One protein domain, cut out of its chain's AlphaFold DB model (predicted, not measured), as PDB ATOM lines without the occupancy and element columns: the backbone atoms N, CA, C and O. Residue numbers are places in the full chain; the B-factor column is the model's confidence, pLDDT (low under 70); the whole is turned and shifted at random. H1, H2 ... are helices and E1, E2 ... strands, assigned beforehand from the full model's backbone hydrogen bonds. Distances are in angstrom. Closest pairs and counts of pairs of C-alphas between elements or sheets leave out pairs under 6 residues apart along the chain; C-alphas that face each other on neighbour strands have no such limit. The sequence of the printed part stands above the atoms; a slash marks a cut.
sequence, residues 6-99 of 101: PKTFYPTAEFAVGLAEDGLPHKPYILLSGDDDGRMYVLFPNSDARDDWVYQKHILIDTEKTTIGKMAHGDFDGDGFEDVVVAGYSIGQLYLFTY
ATOM      1  N   PRO A   6       2.949  16.400   6.808       95.12
ATOM      2  CA  PRO A   6       3.878  16.850   5.774       95.12
ATOM      3  C   PRO A   6       4.384  15.698   4.885       95.12
ATOM      4  O   PRO A   6       4.488  14.555   5.338       95.12
ATOM      5  N   LYS A   7       4.771  16.014   3.645       96.38
ATOM      6  CA  LYS A   7       5.544  15.154   2.733       96.38
ATOM      7  C   LYS A   7       6.566  15.976   1.949       96.38
ATOM      8  O   LYS A   7       6.278  17.102   1.554       96.38
ATOM      9  N   THR A   8       7.749  15.414   1.712       96.44
ATOM     10  CA  THR A   8       8.714  15.983   0.759       96.44
ATOM     11  C   THR A   8       8.164  15.901  -0.659       96.44
ATOM     12  O   THR A   8       7.569  14.891  -1.019       96.44
ATOM     13  N   PHE A   9       8.405  16.931  -1.454       95.69
ATOM     14  CA  PHE A   9       7.902  17.095  -2.810       95.69
ATOM     15  C   PHE A   9       9.007  17.661  -3.697       95.69
ATOM     16  O   PHE A   9       9.730  18.572  -3.290       95.69
ATOM     17  N   TYR A  10       9.126  17.122  -4.905       96.62
ATOM     18  CA  TYR A  10       9.991  17.644  -5.952       96.62
ATOM     19  C   TYR A  10       9.119  17.807  -7.200       96.62
ATOM     20  O   TYR A  10       8.398  16.874  -7.534       96.62
ATOM     21  N   PRO A  11       9.131  18.974  -7.859       95.19
ATOM     22  CA  PRO A  11       8.170  19.294  -8.915       95.19
ATOM     23  C   PRO A  11       8.339  18.456 -10.187       95.19
ATOM     24  O   PRO A  11       7.392  18.317 -10.956       95.19
ATOM     25  N   THR A  12       9.542  17.926 -10.421       96.81
ATOM     26  CA  THR A  12       9.875  17.101 -11.584       96.81
ATOM     27  C   THR A  12      10.867  16.007 -11.207       96.81
ATOM     28  O   THR A  12      11.627  16.142 -10.239       96.81
ATOM     29  N   ALA A  13      10.922  14.951 -12.023       93.38
ATOM     30  CA  ALA A  13      11.924  13.895 -11.887       93.38
ATOM     31  C   ALA A  13      13.359  14.437 -12.032       93.38
ATOM     32  O   ALA A  13      14.255  14.018 -11.299       93.38
ATOM     33  N   GLU A  14      13.571  15.402 -12.935       94.62
ATOM     34  CA  GLU A  14      14.868  16.061 -13.127       94.62
ATOM     35  C   GLU A  14      15.301  16.820 -11.870       94.62
ATOM     36  O   GLU A  14      16.425  16.651 -11.408       94.62
ATOM     37  N   PHE A  15      14.403  17.596 -11.261       95.56
ATOM     38  CA  PHE A  15      14.710  18.334 -10.037       95.56
ATOM     39  C   PHE A  15      14.970  17.390  -8.851       95.56
ATOM     40  O   PHE A  15      15.811  17.681  -8.006       95.56
ATOM     41  N   ALA A  16      14.298  16.236  -8.792       94.62
ATOM     42  CA  ALA A  16      14.500  15.249  -7.728       94.62
ATOM     43  C   ALA A  16      15.902  14.606  -7.743       94.62
ATOM     44  O   ALA A  16      16.397  14.190  -6.694       94.62
ATOM     45  N   VAL A  17      16.538  14.513  -8.917       95.25
ATOM     46  CA  VAL A  17      17.894  13.950  -9.082       95.25
ATOM     47  C   VAL A  17      18.965  15.011  -9.353       95.25
ATOM     48  O   VAL A  17      20.157  14.703  -9.326       95.25
ATOM     49  N   GLY A  18      18.544  16.246  -9.620       96.00
ATOM     50  CA  GLY A  18      19.401  17.392  -9.875       96.00
ATOM     51  C   GLY A  18      20.202  17.821  -8.649       96.00
ATOM     52  O   GLY A  18      19.865  17.525  -7.497       96.00
ATOM     53  N   LEU A  19      21.289  18.540  -8.915       96.06
ATOM     54  CA  LEU A  19      22.148  19.122  -7.893       96.06
ATOM     55  C   LEU A  19      21.991  20.642  -7.909       96.06
ATOM     56  O   LEU A  19      21.943  21.261  -8.972       96.06
ATOM     57  N   ALA A  20      21.965  21.239  -6.722       93.69
ATOM     58  CA  ALA A  20      22.096  22.679  -6.563       93.69
ATOM     59  C   ALA A  20      23.535  23.137  -6.876       93.69
ATOM     60  O   ALA A  20      24.426  22.321  -7.126       93.69
ATOM     61  N   GLU A  21      23.783  24.449  -6.833       92.25
ATOM     62  CA  GLU A  21      25.078  25.049  -7.203       92.25
ATOM     63  C   GLU A  21      26.279  24.502  -6.417       92.25
ATOM     64  O   GLU A  21      27.392  24.444  -6.934       92.25
ATOM     65  N   ASP A  22      26.068  24.071  -5.177       94.12
ATOM     66  CA  ASP A  22      27.109  23.499  -4.320       94.12
ATOM     67  C   ASP A  22      27.349  21.993  -4.550       94.12
ATOM     68  O   ASP A  22      28.121  21.367  -3.821       94.12
ATOM     69  N   GLY A  23      26.696  21.401  -5.554       94.94
ATOM     70  CA  GLY A  23      26.854  19.998  -5.930       94.94
ATOM     71  C   GLY A  23      26.117  19.004  -5.028       94.94
ATOM     72  O   GLY A  23      26.350  17.801  -5.144       94.94
ATOM     73  N   LEU A  24      25.239  19.467  -4.134       94.38
ATOM     74  CA  LEU A  24      24.379  18.613  -3.309       94.38
ATOM     75  C   LEU A  24      22.925  18.635  -3.814       94.38
ATOM     76  O   LEU A  24      22.532  19.602  -4.469       94.38
ATOM     77  N   PRO A  25      22.092  17.627  -3.482       95.38
ATOM     78  CA  PRO A  25      20.688  17.607  -3.891       95.38
ATOM     79  C   PRO A  25      19.942  18.893  -3.522       95.38
ATOM     80  O   PRO A  25      20.224  19.530  -2.493       95.38
ATOM     81  N   HIS A  26      18.974  19.271  -4.356       96.12
ATOM     82  CA  HIS A  26      18.080  20.383  -4.054       96.12
ATOM     83  C   HIS A  26      17.347  20.151  -2.729       96.12
ATOM     84  O   HIS A  26      17.033  19.019  -2.353       96.12
ATOM     85  N   LYS A  27      17.051  21.234  -2.008       96.88
ATOM     86  CA  LYS A  27      16.148  21.133  -0.860       96.88
ATOM     87  C   LYS A  27      14.757  20.722  -1.348       96.88
ATOM     88  O   LYS A  27      14.300  21.248  -2.366       96.88
ATOM     89  N   PRO A  28      14.073  19.817  -0.632       97.00
ATOM     90  CA  PRO A  28      12.724  19.428  -1.006       97.00
ATOM     91  C   PRO A  28      11.783  20.610  -0.822       97.00
ATOM     92  O   PRO A  28      11.923  21.377   0.125       97.00
ATOM     93  N   TYR A  29      10.762  20.711  -1.660       97.38
ATOM     94  CA  TYR A  29       9.558  21.438  -1.275       97.38
ATOM     95  C   TYR A  29       8.785  20.582  -0.271       97.38
ATOM     96  O   TYR A  29       8.962  19.362  -0.217       97.38
ATOM     97  N   ILE A  30       7.921  21.190   0.540       97.50
ATOM     98  CA  ILE A  30       7.092  20.440   1.488       97.50
ATOM     99  C   ILE A  30       5.626  20.623   1.140       97.50
ATOM    100  O   ILE A  30       5.067  21.712   1.227       97.50
ATOM    101  N   LEU A  31       4.988  19.518   0.804       96.94
ATOM    102  CA  LEU A  31       3.549  19.415   0.785       96.94
ATOM    103  C   LEU A  31       3.044  19.293   2.226       96.94
ATOM    104  O   LEU A  31       3.468  18.400   2.958       96.94
ATOM    105  N   LEU A  32       2.149  20.184   2.647       96.00
ATOM    106  CA  LEU A  32       1.591  20.191   3.998       96.00
ATOM    107  C   LEU A  32       0.060  20.276   4.012       96.00
ATOM    108  O   LEU A  32      -0.514  21.293   3.621       96.00
ATOM    109  N   SER A  33      -0.595  19.239   4.537       94.75
ATOM    110  CA  SER A  33      -2.027  19.299   4.846       94.75
ATOM    111  C   SER A  33      -2.271  20.209   6.054       94.75
ATOM    112  O   SER A  33      -1.587  20.102   7.071       94.75
ATOM    113  N   GLY A  34      -3.237  21.116   5.946       93.31
ATOM    114  CA  GLY A  34      -3.706  21.967   7.037       93.31
ATOM    115  C   GLY A  34      -4.724  21.291   7.960       93.31
ATOM    116  O   GLY A  34      -5.089  21.893   8.967       93.31
ATOM    117  N   ASP A  35      -5.160  20.068   7.641       93.12
ATOM    118  CA  ASP A  35      -6.190  19.322   8.375       93.12
ATOM    119  C   ASP A  35      -7.468  20.163   8.567       93.12
ATOM    120  O   ASP A  35      -8.083  20.582   7.582       93.12
ATOM    121  N   ASP A  36      -7.826  20.502   9.806       91.31
ATOM    122  CA  ASP A  36      -8.970  21.358  10.142       91.31
ATOM    123  C   ASP A  36      -8.856  22.804   9.608       91.31
ATOM    124  O   ASP A  36      -9.856  23.516   9.524       91.31
ATOM    125  N   ASP A  37      -7.660  23.255   9.204       90.75
ATOM    126  CA  ASP A  37      -7.472  24.530   8.489       90.75
ATOM    127  C   ASP A  37      -8.047  24.510   7.074       90.75
ATOM    128  O   ASP A  37      -8.255  25.558   6.465       90.75
ATOM    129  N   GLY A  38      -8.337  23.319   6.554       92.25
ATOM    130  CA  GLY A  38      -9.000  23.131   5.274       92.25
ATOM    131  C   GLY A  38      -8.212  23.581   4.066       92.25
ATOM    132  O   GLY A  38      -8.775  23.775   2.985       92.25
ATOM    133  N   ARG A  39      -6.904  23.740   4.252       93.94
ATOM    134  CA  ARG A  39      -5.977  24.214   3.239       93.94
ATOM    135  C   ARG A  39      -4.875  23.219   2.993       93.94
ATOM    136  O   ARG A  39      -4.291  22.678   3.928       93.94
ATOM    137  N   MET A  40      -4.559  23.027   1.725       94.50
ATOM    138  CA  MET A  40      -3.353  22.334   1.309       94.50
ATOM    139  C   MET A  40      -2.293  23.377   1.002       94.50
ATOM    140  O   MET A  40      -2.586  24.366   0.331       94.50
ATOM    141  N   TYR A  41      -1.065  23.141   1.445       95.50
ATOM    142  CA  TYR A  41       0.045  24.050   1.209       95.50
ATOM    143  C   TYR A  41       1.198  23.401   0.450       95.50
ATOM    144  O   TYR A  41       1.523  22.238   0.682       95.50
ATOM    145  N   VAL A  42       1.874  24.195  -0.376       96.56
ATOM    146  CA  VAL A  42       3.255  23.921  -0.789       96.56
ATOM    147  C   VAL A  42       4.153  24.912  -0.066       96.56
ATOM    148  O   VAL A  42       3.868  26.109  -0.013       96.56
ATOM    149  N   LEU A  43       5.209  24.407   0.552       97.56
ATOM    150  CA  LEU A  43       6.223  25.203   1.217       97.56
ATOM    151  C   LEU A  43       7.493  25.168   0.371       97.56
ATOM    152  O   LEU A  43       8.014  24.086   0.097       97.56
ATOM    153  N   PHE A  44       7.999  26.344   0.011       97.25
ATOM    154  CA  PHE A  44       9.250  26.505  -0.730       97.25
ATOM    155  C   PHE A  44      10.358  26.979   0.216       97.25
ATOM    156  O   PHE A  44      10.073  27.803   1.092       97.25
ATOM    157  N   PRO A  45      11.597  26.475   0.088       97.25
ATOM    158  CA  PRO A  45      12.714  26.985   0.873       97.25
ATOM    159  C   PRO A  45      12.939  28.465   0.540       97.25
ATOM    160  O   PRO A  45      12.922  28.850  -0.627       97.25
ATOM    161  N   ASN A  46      13.168  29.298   1.555       96.88
ATOM    162  CA  ASN A  46      13.445  30.727   1.344       96.88
ATOM    163  C   ASN A  46      14.840  30.987   0.762       96.88
ATOM    164  O   ASN A  46      15.110  32.073   0.256       96.88
ATOM    165  N   SER A  47      15.736  30.012   0.906       95.50
ATOM    166  CA  SER A  47      17.145  30.100   0.549       95.50
ATOM    167  C   SER A  47      17.706  28.706   0.285       95.50
ATOM    168  O   SER A  47      17.300  27.730   0.925       95.50
ATOM    169  N   ASP A  48      18.711  28.617  -0.583       93.31
ATOM    170  CA  ASP A  48      19.482  27.392  -0.808       93.31
ATOM    171  C   ASP A  48      20.563  27.157   0.267       93.31
ATOM    172  O   ASP A  48      21.075  26.044   0.392       93.31
ATOM    173  N   ALA A  49      20.857  28.157   1.114       95.31
ATOM    174  CA  ALA A  49      21.864  28.071   2.179       95.31
ATOM    175  C   ALA A  49      21.615  26.877   3.116       95.31
ATOM    176  O   ALA A  49      20.535  26.736   3.680       95.31
ATOM    177  N   ARG A  50      22.591  25.984   3.290       93.31
ATOM    178  CA  ARG A  50      22.372  24.642   3.874       93.31
ATOM    179  C   ARG A  50      21.943  24.613   5.342       93.31
ATOM    180  O   ARG A  50      21.345  23.630   5.779       93.31
ATOM    181  N   ASP A  51      22.220  25.672   6.083       95.88
ATOM    182  CA  ASP A  51      21.816  25.877   7.472       95.88
ATOM    183  C   ASP A  51      20.478  26.624   7.619       95.88
ATOM    184  O   ASP A  51      19.902  26.631   8.707       95.88
ATOM    185  N   ASP A  52      19.933  27.176   6.532       96.50
ATOM    186  CA  ASP A  52      18.634  27.849   6.518       96.50
ATOM    187  C   ASP A  52      17.499  26.879   6.154       96.50
ATOM    188  O   ASP A  52      17.281  26.536   4.994       96.50
ATOM    189  N   TRP A  53      16.738  26.431   7.150       96.00
ATOM    190  CA  TRP A  53      15.558  25.578   6.956       96.00
ATOM    191  C   TRP A  53      14.246  26.350   7.130       96.00
ATOM    192  O   TRP A  53      13.243  25.780   7.566       96.00
ATOM    193  N   VAL A  54      14.238  27.646   6.808       97.38
ATOM    194  CA  VAL A  54      13.020  28.461   6.776       97.38
ATOM    195  C   VAL A  54      12.332  28.321   5.418       97.38
ATOM    196  O   VAL A  54      12.951  28.433   4.360       97.38
ATOM    197  N   TYR A  55      11.021  28.087   5.458       97.38
ATOM    198  CA  TYR A  55      10.189  27.890   4.276       97.38
ATOM    199  C   TYR A  55       9.047  28.902   4.232       97.38
ATOM    200  O   TYR A  55       8.407  29.181   5.251       97.38
ATOM    201  N   GLN A  56       8.737  29.387   3.035       97.56
ATOM    202  CA  GLN A  56       7.560  30.194   2.756       97.56
ATOM    203  C   GLN A  56       6.397  29.295   2.350       97.56
ATOM    204  O   GLN A  56       6.529  28.405   1.516       97.56
ATOM    205  N   LYS A  57       5.229  29.554   2.937       95.19
ATOM    206  CA  LYS A  57       4.002  28.787   2.724       95.19
ATOM    207  C   LYS A  57       3.144  29.414   1.623       95.19
ATOM    208  O   LYS A  57       2.803  30.591   1.712       95.19
ATOM    209  N   HIS A  58       2.736  28.608   0.649       95.62
ATOM    210  CA  HIS A  58       1.799  28.964  -0.416       95.62
ATOM    211  C   HIS A  58       0.566  28.066  -0.348       95.62
ATOM    212  O   HIS A  58       0.686  26.863  -0.124       95.62
ATOM    213  N   ILE A  59      -0.622  28.645  -0.521       94.56
ATOM    214  CA  ILE A  59      -1.879  27.889  -0.567       94.56
ATOM    215  C   ILE A  59      -1.986  27.224  -1.940       94.56
ATOM    216  O   ILE A  59      -1.980  27.913  -2.954       94.56
ATOM    217  N   LEU A  60      -2.097  25.896  -1.952       93.44
ATOM    218  CA  LEU A  60      -2.411  25.104  -3.141       93.44
ATOM    219  C   LEU A  60      -3.926  24.934  -3.301       93.44
ATOM    220  O   LEU A  60      -4.456  25.039  -4.399       93.44
ATOM    221  N   ILE A  61      -4.619  24.672  -2.190       93.06
ATOM    222  CA  ILE A  61      -6.071  24.460  -2.138       93.06
ATOM    223  C   ILE A  61      -6.599  25.184  -0.909       93.06
ATOM    224  O   ILE A  61      -6.019  25.045   0.168       93.06
ATOM    225  N   ASP A  62      -7.713  25.894  -1.052       93.12
ATOM    226  CA  ASP A  62      -8.519  26.391   0.062       93.12
ATOM    227  C   ASP A  62      -9.940  25.852  -0.109       93.12
ATOM    228  O   ASP A  62     -10.595  26.125  -1.112       93.12
ATOM    229  N   THR A  63     -10.399  25.045   0.846       89.06
ATOM    230  CA  THR A  63     -11.767  24.498   0.853       89.06
ATOM    231  C   THR A  63     -12.751  25.393   1.613       89.06
ATOM    232  O   THR A  63     -13.856  24.963   1.926       89.06
ATOM    233  N   GLU A  64     -12.342  26.619   1.958       86.75
ATOM    234  CA  GLU A  64     -13.122  27.584   2.735       86.75
ATOM    235  C   GLU A  64     -13.473  27.082   4.152       86.75
ATOM    236  O   GLU A  64     -14.567  27.318   4.664       86.75
ATOM    237  N   LYS A  65     -12.481  26.480   4.832       71.19
ATOM    238  CA  LYS A  65     -12.513  26.018   6.244       71.19
ATOM    239  C   LYS A  65     -13.257  24.701   6.506       71.19
ATOM    240  O   LYS A  65     -13.923  24.551   7.531       71.19
ATOM    241  N   THR A  66     -13.120  23.730   5.613       84.31
ATOM    242  CA  THR A  66     -13.586  22.350   5.844       84.31
ATOM    243  C   THR A  66     -12.393  21.403   5.919       84.31
ATOM    244  O   THR A  66     -11.377  21.699   5.316       84.31
ATOM    245  N   THR A  67     -12.446  20.284   6.644       90.38
ATOM    246  CA  THR A  67     -11.254  19.443   6.847       90.38
ATOM    247  C   THR A  67     -10.670  18.954   5.518       90.38
ATOM    248  O   THR A  67     -11.370  18.343   4.699       90.38
ATOM    249  N   ILE A  68      -9.367  19.174   5.332       92.00
ATOM    250  CA  ILE A  68      -8.595  18.607   4.228       92.00
ATOM    251  C   ILE A  68      -7.790  17.411   4.731       92.00
ATOM    252  O   ILE A  68      -7.127  17.455   5.759       92.00
ATOM    253  N   GLY A  69      -7.885  16.299   4.023       90.62
ATOM    254  CA  GLY A  69      -7.325  15.032   4.447       90.62
ATOM    255  C   GLY A  69      -5.855  14.863   4.082       90.62
ATOM    256  O   GLY A  69      -5.080  15.806   3.896       90.62
ATOM    257  N   LYS A  70      -5.478  13.589   3.981       90.75
ATOM    258  CA  LYS A  70      -4.161  13.172   3.507       90.75
ATOM    259  C   LYS A  70      -4.024  13.392   2.007       90.75
ATOM    260  O   LYS A  70      -4.999  13.554   1.271       90.75
ATOM    261  N   MET A  71      -2.777  13.298   1.576       94.19
ATOM    262  CA  MET A  71      -2.387  13.442   0.190       94.19
ATOM    263  C   MET A  71      -1.510  12.297  -0.309       94.19
ATOM    264  O   MET A  71      -0.754  11.672   0.452       94.19
ATOM    265  N   ALA A  72      -1.574  12.083  -1.613       95.38
ATOM    266  CA  ALA A  72      -0.646  11.271  -2.378       95.38
ATOM    267  C   ALA A  72      -0.000  12.148  -3.452       95.38
ATOM    268  O   ALA A  72      -0.615  13.109  -3.908       95.38
ATOM    269  N   HIS A  73       1.235  11.833  -3.814       96.44
ATOM    270  CA  HIS A  73       1.918  12.484  -4.919       96.44
ATOM    271  C   HIS A  73       2.845  11.486  -5.616       96.44
ATOM    272  O   HIS A  73       3.206  10.465  -5.014       96.44
ATOM    273  N   GLY A  74       3.139  11.774  -6.875       96.12
ATOM    274  CA  GLY A  74       3.960  10.981  -7.783       96.12
ATOM    275  C   GLY A  74       3.663  11.393  -9.220       96.12
ATOM    276  O   GLY A  74       2.554  11.831  -9.495       96.12
ATOM    277  N   ASP A  75       4.613  11.234 -10.127       96.62
ATOM    278  CA  ASP A  75       4.358  11.275 -11.571       96.62
ATOM    279  C   ASP A  75       3.468  10.075 -11.967       96.62
ATOM    280  O   ASP A  75       3.933   8.930 -12.040       96.62
ATOM    281  N   PHE A  76       2.155  10.296 -12.098       96.44
ATOM    282  CA  PHE A  76       1.182   9.228 -12.343       96.44
ATOM    283  C   PHE A  76       0.991   8.932 -13.826       96.44
ATOM    284  O   PHE A  76       0.613   7.806 -14.167       96.44
ATOM    285  N   ASP A  77       1.209   9.922 -14.694       95.56
ATOM    286  CA  ASP A  77       1.007   9.799 -16.138       95.56
ATOM    287  C   ASP A  77       2.309   9.624 -16.944       95.56
ATOM    288  O   ASP A  77       2.256   9.247 -18.120       95.56
ATOM    289  N   GLY A  78       3.466   9.758 -16.294       95.94
ATOM    290  CA  GLY A  78       4.790   9.521 -16.856       95.94
ATOM    291  C   GLY A  78       5.330  10.695 -17.669       95.94
ATOM    292  O   GLY A  78       6.201  10.481 -18.521       95.94
ATOM    293  N   ASP A  79       4.803  11.905 -17.475       95.50
ATOM    294  CA  ASP A  79       5.208  13.094 -18.224       95.50
ATOM    295  C   ASP A  79       6.414  13.838 -17.619       95.50
ATOM    296  O   ASP A  79       6.910  14.806 -18.210       95.50
ATOM    297  N   GLY A  80       6.941  13.337 -16.499       95.88
ATOM    298  CA  GLY A  80       8.107  13.863 -15.801       95.88
ATOM    299  C   GLY A  80       7.791  14.962 -14.786       95.88
ATOM    300  O   GLY A  80       8.721  15.429 -14.112       95.88
ATOM    301  N   PHE A  81       6.524  15.367 -14.659       97.50
ATOM    302  CA  PHE A  81       6.042  16.301 -13.649       97.50
ATOM    303  C   PHE A  81       5.320  15.554 -12.532       97.50
ATOM    304  O   PHE A  81       4.661  14.543 -12.735       97.50
ATOM    305  N   GLU A  82       5.460  16.053 -11.310       97.25
ATOM    306  CA  GLU A  82       4.833  15.410 -10.163       97.25
ATOM    307  C   GLU A  82       3.334  15.748 -10.106       97.25
ATOM    308  O   GLU A  82       2.951  16.924 -10.124       97.25
ATOM    309  N   ASP A  83       2.486  14.731  -9.961       97.44
ATOM    310  CA  ASP A  83       1.065  14.911  -9.687       97.44
ATOM    311  C   ASP A  83       0.781  14.886  -8.185       97.44
ATOM    312  O   ASP A  83       1.449  14.211  -7.398       97.44
ATOM    313  N   VAL A  84      -0.262  15.598  -7.765       96.38
ATOM    314  CA  VAL A  84      -0.695  15.677  -6.368       96.38
ATOM    315  C   VAL A  84      -2.192  15.419  -6.272       96.38
ATOM    316  O   VAL A  84      -3.001  16.169  -6.814       96.38
ATOM    317  N   VAL A  85      -2.567  14.389  -5.509       96.31
ATOM    318  CA  VAL A  85      -3.954  14.093  -5.127       96.31
ATOM    319  C   VAL A  85      -4.175  14.488  -3.677       96.31
ATOM    320  O   VAL A  85      -3.454  14.044  -2.778       96.31
ATOM    321  N   VAL A  86      -5.228  15.264  -3.432       94.94
ATOM    322  CA  VAL A  86      -5.604  15.723  -2.094       94.94
ATOM    323  C   VAL A  86      -7.067  15.416  -1.818       94.94
ATOM    324  O   VAL A  86      -7.945  15.714  -2.627       94.94
ATOM    325  N   ALA A  87      -7.339  14.838  -0.649       92.81
ATOM    326  CA  ALA A  87      -8.700  14.573  -0.207       92.81
ATOM    327  C   ALA A  87      -9.335  15.822   0.419       92.81
ATOM    328  O   ALA A  87      -8.954  16.224   1.512       92.81
ATOM    329  N   GLY A  88     -10.354  16.400  -0.215       92.25
ATOM    330  CA  GLY A  88     -11.286  17.331   0.427       92.25
ATOM    331  C   GLY A  88     -12.252  16.558   1.323       92.25
ATOM    332  O   GLY A  88     -13.399  16.330   0.945       92.25
ATOM    333  N   TYR A  89     -11.762  16.090   2.475       87.25
ATOM    334  CA  TYR A  89     -12.420  15.072   3.300       87.25
ATOM    335  C   TYR A  89     -13.859  15.445   3.670       87.25
ATOM    336  O   TYR A  89     -14.780  14.666   3.425       87.25
ATOM    337  N   SER A  90     -14.072  16.651   4.197       89.81
ATOM    338  CA  SER A  90     -15.398  17.095   4.647       89.81
ATOM    339  C   SER A  90     -16.400  17.345   3.519       89.81
ATOM    340  O   SER A  90     -17.603  17.285   3.756       89.81
ATOM    341  N   ILE A  91     -15.920  17.629   2.309       89.62
ATOM    342  CA  ILE A  91     -16.760  17.967   1.151       89.62
ATOM    343  C   ILE A  91     -16.911  16.798   0.169       89.62
ATOM    344  O   ILE A  91     -17.592  16.935  -0.844       89.62
ATOM    345  N   GLY A  92     -16.293  15.646   0.454       91.62
ATOM    346  CA  GLY A  92     -16.392  14.447  -0.379       91.62
ATOM    347  C   GLY A  92     -15.784  14.611  -1.775       91.62
ATOM    348  O   GLY A  92     -16.257  13.980  -2.718       91.62
ATOM    349  N   GLN A  93     -14.764  15.462  -1.920       91.75
ATOM    350  CA  GLN A  93     -14.097  15.733  -3.197       91.75
ATOM    351  C   GLN A  93     -12.643  15.256  -3.189       91.75
ATOM    352  O   GLN A  93     -11.982  15.216  -2.150       91.75
ATOM    353  N   LEU A  94     -12.136  14.919  -4.374       93.31
ATOM    354  CA  LEU A  94     -10.712  14.745  -4.632       93.31
ATOM    355  C   LEU A  94     -10.252  15.873  -5.543       93.31
ATOM    356  O   LEU A  94     -10.889  16.152  -6.557       93.31
ATOM    357  N   TYR A  95      -9.129  16.476  -5.190       94.31
ATOM    358  CA  TYR A  95      -8.431  17.414  -6.048       94.31
ATOM    359  C   TYR A  95      -7.205  16.725  -6.637       94.31
ATOM    360  O   TYR A  95      -6.495  16.034  -5.908       94.31
ATOM    361  N   LEU A  96      -6.972  16.918  -7.933       95.25
ATOM    362  CA  LEU A  96      -5.816  16.407  -8.662       95.25
ATOM    363  C   LEU A  96      -5.176  17.567  -9.426       95.25
ATOM    364  O   LEU A  96      -5.872  18.282 -10.146       95.25
ATOM    365  N   PHE A  97      -3.868  17.735  -9.260       92.69
ATOM    366  CA  PHE A  97      -3.065  18.742  -9.949       92.69
ATOM    367  C   PHE A  97      -1.820  18.079 -10.515       92.69
ATOM    368  O   PHE A  97      -1.228  17.254  -9.827       92.69
ATOM    369  N   THR A  98      -1.411  18.501 -11.703       95.19
ATOM    370  CA  THR A  98      -0.075  18.229 -12.240       95.19
ATOM    371  C   THR A  98       0.782  19.477 -12.051       95.19
ATOM    372  O   THR A  98       0.273  20.594 -12.187       95.19
ATOM    373  N   TYR A  99       2.066  19.323 -11.723       92.50
ATOM    374  CA  TYR A  99       2.996  20.453 -11.577       92.50
ATOM    375  C   TYR A  99       3.595  20.931 -12.910       92.50
ATOM    376  O   TYR A  99       4.658  21.556 -12.962       92.50
TER     377      TYR A  99
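AT A GLANCE: This is residues 6 to 99 of the 101 residues of an uncharacterized protein of Scylla olivacea (UniProt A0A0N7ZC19). Two antiparallel sheets, E1-E2-E3-E4 and E5-E6-E7, face each other in part as a sandwich, with the strands of one at 33 degrees to those of the other; short helix H1 is on neither sheet. The 94 printed residues run E1, H1, E2, E3, E4, E5, E6, E7; the class is mostly strand, though 45 residues are in named elements, under half. The whole is compact, with a radius of gyration of the C-alphas of 14.3 A, and flat, spanning 44 by 31 by 14 A.

IN THESE COORDINATES: Find C-alpha 6 at (3.878, 16.850, 5.774), where E1 runs to residue 9. H1 holds residues 13 to 17, then E2 29 to 33. E3, residues 39 to 45, measures 19.0 A, and E4, 55 to 62, 19.2 A. E5 is 71 to 74. E6, 83 to 88, measures 16.1 A; E7, 93 to 98, measures 16.9 A and ends at C-alpha 98, (-0.075, 18.229, -12.240).

HOW THE PARTS SIT: Look first at the strongly twisted sheet E1-E2-E3-E4: its strands E1 and E2 are antiparallel neighbours, with N 7 and O 31 within hydrogen-bond range at 2.8 A. E2, E3 and E4 form a meander, each strand the antiparallel neighbour of the one before, with N 30 and O 43 at 2.9 A, then N 42 and O 58 at 2.9 A. E5, E6 and E7 form another, with N 72 and O 85 at 3.0 A, then N 86 and O 95 at 2.9 A. Between sheets, the closest C-alphas of E2 and E5, Ser 33 and Met 71, are 7.5 A apart. H1 has its O i to N i+4 pair within hydrogen-bond range.

THE WHOLE: Asp 22 and Gly 92 have the C-alphas farthest apart, 44.6 A. The link H1 to E2 is long. The printed part has no cut, and no printed residue has pLDDT under 70.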